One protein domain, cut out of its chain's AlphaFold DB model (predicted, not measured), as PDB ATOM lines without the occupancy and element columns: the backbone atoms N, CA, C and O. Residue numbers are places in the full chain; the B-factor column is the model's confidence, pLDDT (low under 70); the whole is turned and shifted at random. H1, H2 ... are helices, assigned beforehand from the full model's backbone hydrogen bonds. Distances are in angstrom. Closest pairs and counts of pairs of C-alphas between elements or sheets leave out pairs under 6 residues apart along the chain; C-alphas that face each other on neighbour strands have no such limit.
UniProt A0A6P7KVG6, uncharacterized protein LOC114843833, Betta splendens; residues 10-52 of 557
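AT A GLANCE: This is residues 10 to 52 of the 557 residues of the protein "uncharacterized protein LOC114843833" of Betta splendens (UniProt A0A6P7KVG6). What is the shape? Helices H1 and H2 make a V at Gly 20, and a loop, residues 29 to 40, leads round to H3, which begins near H1. How large is it? It has 43 printed residues, all helix in class. It is compact, with a radius of gyration of the C-alphas of 9.5 A and spans of 24 by 23 by 15 A.

HOW THE PARTS SIT: What touches? H1, residues 10 to 19, touches H2, residues 21 to 28, at a steep tilt of 49 degrees; the closest C-alphas, of Ile 16 and Glu 24, are 5.8 A apart. H1 and H3, residues 41 to 50, only just touch, only at their ends, with 3 pairs of C-alphas within 8 A; the closest, of Val 12 and Phe 41, are 5.3 A apart. And the backbones? Every O i to N i+4 pair is within hydrogen-bond range in H1 and H3, and 3 of 4 in H2.

IN THESE COORDINATES: Where does H1 begin? C-alpha 10 is at (-7.680, -13.370, -1.395); H1 is 14.3 A long. Where does H3 end? C-alpha 50 is at (-2.061, -8.423, 19.243); H3 is 13.8 A long, H2 11.0 A.

THE WHOLE: Is there a cut? The printed part has no cut; the link H2 to H3 is long. Where is confidence low? The pLDDT is under 70 at residues 22 and 49 to 52.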
ATOM      1  N   VAL A  10      -8.748 -14.080  -0.674       70.00
ATOM      2  CA  VAL A  10      -7.680 -13.370  -1.395       70.00
ATOM      3  C   VAL A  10      -6.954 -12.337  -0.513       70.00
ATOM      4  O   VAL A  10      -5.719 -12.315  -0.543       70.00
ATOM      5  N   PRO A  11      -7.641 -11.522   0.316       73.12
ATOM      6  CA  PRO A  11      -6.984 -10.505   1.138       73.12
ATOM      7  C   PRO A  11      -6.017 -11.090   2.177       73.12
ATOM      8  O   PRO A  11      -4.906 -10.582   2.342       73.12
ATOM      9  N   VAL A  12      -6.396 -12.187   2.840       76.31
ATOM     10  CA  VAL A  12      -5.552 -12.859   3.845       76.31
ATOM     11  C   VAL A  12      -4.333 -13.514   3.197       76.31
ATOM     12  O   VAL A  12      -3.220 -13.391   3.711       76.31
ATOM     13  N   CYS A  13      -4.501 -14.157   2.038       73.62
ATOM     14  CA  CYS A  13      -3.374 -14.718   1.292       73.62
ATOM     15  C   CYS A  13      -2.379 -13.635   0.850       73.62
ATOM     16  O   CYS A  13      -1.170 -13.828   0.989       73.62
ATOM     17  N   CYS A  14      -2.873 -12.488   0.370       76.88
ATOM     18  CA  CYS A  14      -2.035 -11.342   0.018       76.88
ATOM     19  C   CYS A  14      -1.294 -10.771   1.235       76.88
ATOM     20  O   CYS A  14      -0.106 -10.474   1.124       76.88
ATOM     21  N   LEU A  15      -1.955 -10.664   2.396       76.44
ATOM     22  CA  LEU A  15      -1.338 -10.215   3.647       76.44
ATOM     23  C   LEU A  15      -0.174 -11.126   4.047       76.44
ATOM     24  O   LEU A  15       0.947 -10.656   4.219       76.44
ATOM     25  N   ILE A  16      -0.404 -12.437   4.144       77.19
ATOM     26  CA  ILE A  16       0.635 -13.403   4.530       77.19
ATOM     27  C   ILE A  16       1.799 -13.379   3.530       77.19
ATOM     28  O   ILE A  16       2.956 -13.341   3.945       77.19
ATOM     29  N   TYR A  17       1.506 -13.333   2.225       76.88
ATOM     30  CA  TYR A  17       2.529 -13.256   1.180       76.88
ATOM     31  C   TYR A  17       3.373 -11.976   1.280       76.88
ATOM     32  O   TYR A  17       4.599 -12.045   1.232       76.88
ATOM     33  N   ALA A  18       2.735 -10.817   1.479       71.12
ATOM     34  CA  ALA A  18       3.418  -9.531   1.625       71.12
ATOM     35  C   ALA A  18       4.273  -9.448   2.901       71.12
ATOM     36  O   ALA A  18       5.293  -8.759   2.920       71.12
ATOM     37  N   THR A  19       3.875 -10.162   3.956       70.00
ATOM     38  CA  THR A  19       4.572 -10.171   5.255       70.00
ATOM     39  C   THR A  19       5.759 -11.157   5.266       70.00
ATOM     40  O   THR A  19       6.621 -11.099   6.143       70.00
ATOM     41  N   GLY A  20       5.853 -12.031   4.257       71.69
ATOM     42  CA  GLY A  20       6.984 -12.925   4.012       71.69
ATOM     43  C   GLY A  20       6.894 -14.281   4.720       71.69
ATOM     44  O   GLY A  20       5.998 -14.559   5.514       71.69
ATOM     45  N   ASN A  21       7.860 -15.156   4.429       71.81
ATOM     46  CA  ASN A  21       7.810 -16.581   4.788       71.81
ATOM     47  C   ASN A  21       7.712 -16.865   6.302       71.81
ATOM     48  O   ASN A  21       7.197 -17.911   6.696       71.81
ATOM     49  N   GLU A  22       8.193 -15.960   7.160       69.19
ATOM     50  CA  GLU A  22       8.062 -16.115   8.618       69.19
ATOM     51  C   GLU A  22       6.621 -15.884   9.094       69.19
ATOM     52  O   GLU A  22       6.138 -16.597   9.976       69.19
ATOM     53  N   ALA A  23       5.886 -14.973   8.451       74.44
ATOM     54  CA  ALA A  23       4.478 -14.741   8.750       74.44
ATOM     55  C   ALA A  23       3.608 -15.953   8.393       74.44
ATOM     56  O   ALA A  23       2.640 -16.231   9.091       74.44
ATOM     57  N   GLU A  24       3.972 -16.726   7.364       77.81
ATOM     58  CA  GLU A  24       3.261 -17.957   7.002       77.81
ATOM     59  C   GLU A  24       3.379 -19.035   8.093       77.81
ATOM     60  O   GLU A  24       2.407 -19.732   8.400       77.81
ATOM     61  N   LYS A  25       4.555 -19.158   8.721       78.62
ATOM     62  CA  LYS A  25       4.774 -20.081   9.848       78.62
ATOM     63  C   LYS A  25       3.969 -19.659  11.073       78.62
ATOM     64  O   LYS A  25       3.328 -20.500  11.700       78.62
ATOM     65  N   ILE A  26       3.972 -18.361  11.379       79.38
ATOM     66  CA  ILE A  26       3.210 -17.781  12.490       79.38
ATOM     67  C   ILE A  26       1.706 -17.952  12.244       79.38
ATOM     68  O   ILE A  26       1.000 -18.459  13.109       79.38
ATOM     69  N   TYR A  27       1.223 -17.655  11.038       81.50
ATOM     70  CA  TYR A  27      -0.178 -17.843  10.662       81.50
ATOM     71  C   TYR A  27      -0.633 -19.304  10.795       81.50
ATOM     72  O   TYR A  27      -1.723 -19.574  11.295       81.50
ATOM     73  N   LYS A  28       0.215 -20.271  10.418       81.06
ATOM     74  CA  LYS A  28      -0.055 -21.708  10.612       81.06
ATOM     75  C   LYS A  28      -0.132 -22.123  12.086       81.06
ATOM     76  O   LYS A  28      -0.741 -23.148  12.374       81.06
ATOM     77  N   SER A  29       0.458 -21.349  12.999       81.56
ATOM     78  CA  SER A  29       0.383 -21.587  14.446       81.56
ATOM     79  C   SER A  29      -0.881 -21.017  15.103       81.56
ATOM     80  O   SER A  29      -1.152 -21.310  16.267       81.56
ATOM     81  N   PHE A  30      -1.669 -20.213  14.381       83.00
ATOM     82  CA  PHE A  30      -2.861 -19.591  14.942       83.00
ATOM     83  C   PHE A  30      -3.998 -20.587  15.138       83.00
ATOM     84  O   PHE A  30      -4.366 -21.347  14.243       83.00
ATOM     85  N   THR A  31      -4.616 -20.505  16.310       80.44
ATOM     86  CA  THR A  31      -5.900 -21.133  16.603       80.44
ATOM     87  C   THR A  31      -7.024 -20.137  16.314       80.44
ATOM     88  O   THR A  31      -7.042 -19.024  16.853       80.44
ATOM     89  N   PHE A  32      -7.948 -20.519  15.433       81.75
ATOM     90  CA  PHE A  32      -9.153 -19.754  15.104       81.75
ATOM     91  C   PHE A  32     -10.363 -20.385  15.794       81.75
ATOM     92  O   PHE A  32     -10.353 -21.580  16.087       81.75
ATOM     93  N   VAL A  33     -11.364 -19.565  16.119       77.31
ATOM     94  CA  VAL A  33     -12.579 -20.019  16.821       77.31
ATOM     95  C   VAL A  33     -13.470 -20.839  15.882       77.31
ATOM     96  O   VAL A  33     -14.079 -21.814  16.315       77.31
ATOM     97  N   ASP A  34     -13.475 -20.486  14.600       81.25
ATOM     98  CA  ASP A  34     -14.170 -21.173  13.518       81.25
ATOM     99  C   ASP A  34     -13.360 -21.052  12.208       81.25
ATOM    100  O   ASP A  34     -12.364 -20.319  12.135       81.25
ATOM    101  N   ASP A  35     -13.756 -21.819  11.190       72.81
ATOM    102  CA  ASP A  35     -13.067 -21.863   9.896       72.81
ATOM    103  C   ASP A  35     -13.309 -20.607   9.036       72.81
ATOM    104  O   ASP A  35     -12.521 -20.351   8.127       72.81
ATOM    105  N   GLU A  36     -14.337 -19.798   9.317       74.62
ATOM    106  CA  GLU A  36     -14.619 -18.551   8.587       74.62
ATOM    107  C   GLU A  36     -13.700 -17.415   9.062       74.62
ATOM    108  O   GLU A  36     -13.090 -16.713   8.253       74.62
ATOM    109  N   ALA A  37     -13.464 -17.321  10.372       76.00
ATOM    110  CA  ALA A  37     -12.551 -16.377  11.017       76.00
ATOM    111  C   ALA A  37     -11.086 -16.536  10.573       76.00
ATOM    112  O   ALA A  37     -10.253 -15.661  10.815       76.00
ATOM    113  N   ARG A  38     -10.752 -17.658   9.926       75.44
ATOM    114  CA  ARG A  38      -9.438 -17.913   9.325       75.44
ATOM    115  C   ARG A  38      -9.192 -17.096   8.053       75.44
ATOM    116  O   ARG A  38      -8.030 -16.853   7.708       75.44
ATOM    117  N   TYR A  39     -10.265 -16.698   7.376       78.75
ATOM    118  CA  TYR A  39     -10.242 -15.932   6.131       78.75
ATOM    119  C   TYR A  39     -10.650 -14.468   6.330       78.75
ATOM    120  O   TYR A  39     -10.503 -13.665   5.417       78.75
ATOM    121  N   ASP A  40     -11.073 -14.097   7.538       79.38
ATOM    122  CA  ASP A  40     -11.326 -12.709   7.906       79.38
ATOM    123  C   ASP A  40     -10.002 -11.934   8.071       79.38
ATOM    124  O   ASP A  40      -9.166 -12.223   8.937       79.38
ATOM    125  N   PHE A  41      -9.817 -10.927   7.216       78.94
ATOM    126  CA  PHE A  41      -8.635 -10.071   7.198       78.94
ATOM    127  C   PHE A  41      -8.398  -9.362   8.536       78.94
ATOM    128  O   PHE A  41      -7.261  -9.334   9.019       78.94
ATOM    129  N   ASP A  42      -9.449  -8.835   9.163       76.44
ATOM    130  CA  ASP A  42      -9.339  -8.056  10.393       76.44
ATOM    131  C   ASP A  42      -8.999  -8.956  11.581       76.44
ATOM    132  O   ASP A  42      -8.191  -8.587  12.439       76.44
ATOM    133  N   VAL A  43      -9.546 -10.174  11.616       81.69
ATOM    134  CA  VAL A  43      -9.227 -11.163  12.658       81.69
ATOM    135  C   VAL A  43      -7.769 -11.610  12.562       81.69
ATOM    136  O   VAL A  43      -7.069 -11.665  13.582       81.69
ATOM    137  N   VAL A  44      -7.285 -11.895  11.350       78.62
ATOM    138  CA  VAL A  44      -5.902 -12.330  11.112       78.62
ATOM    139  C   VAL A  44      -4.914 -11.202  11.397       78.62
ATOM    140  O   VAL A  44      -3.927 -11.422  12.105       78.62
ATOM    141  N   LEU A  45      -5.193  -9.985  10.925       78.00
ATOM    142  CA  LEU A  45      -4.362  -8.814  11.197       78.00
ATOM    143  C   LEU A  45      -4.323  -8.505  12.697       78.00
ATOM    144  O   LEU A  45      -3.252  -8.258  13.255       78.00
ATOM    145  N   LYS A  46      -5.465  -8.595  13.387       77.94
ATOM    146  CA  LYS A  46      -5.533  -8.418  14.839       77.94
ATOM    147  C   LYS A  46      -4.737  -9.485  15.580       77.94
ATOM    148  O   LYS A  46      -4.073  -9.140  16.541       77.94
ATOM    149  N   LYS A  47      -4.737 -10.752  15.157       77.06
ATOM    150  CA  LYS A  47      -3.883 -11.788  15.776       77.06
ATOM    151  C   LYS A  47      -2.389 -11.554  15.522       77.06
ATOM    152  O   LYS A  47      -1.605 -11.636  16.461       77.06
ATOM    153  N   LEU A  48      -1.999 -11.187  14.296       74.06
ATOM    154  CA  LEU A  48      -0.602 -10.858  13.956       74.06
ATOM    155  C   LEU A  48      -0.060  -9.677  14.770       74.06
ATOM    156  O   LEU A  48       1.122  -9.647  15.112       74.06
ATOM    157  N   THR A  49      -0.925  -8.711  15.076       68.75
ATOM    158  CA  THR A  49      -0.562  -7.481  15.790       68.75
ATOM    159  C   THR A  49      -0.724  -7.587  17.306       68.75
ATOM    160  O   THR A  49       0.107  -7.048  18.026       68.75
ATOM    161  N   LYS A  50      -1.744  -8.297  17.807       63.66
ATOM    162  CA  LYS A  50      -2.061  -8.423  19.243       63.66
ATOM    163  C   LYS A  50      -1.093  -9.329  20.002       63.66
ATOM    164  O   LYS A  50      -0.868  -9.090  21.182       63.66
ATOM    165  N   ASP A  51      -0.527 -10.337  19.340       59.09
ATOM    166  CA  ASP A  51       0.444 -11.252  19.955       59.09
ATOM    167  C   ASP A  51       1.909 -10.777  19.763       59.09
ATOM    168  O   ASP A  51       2.848 -11.549  19.952       59.09
ATOM    169  N   ASP A  52       2.116  -9.499  19.404       56.59
ATOM    170  CA  ASP A  52       3.420  -8.812  19.321       56.59
ATOM    171  C   ASP A  52       4.471  -9.470  18.404       56.59
ATOM    172  O   ASP A  52       5.675  -9.288  18.595       56.59
TER     173      ASP A  52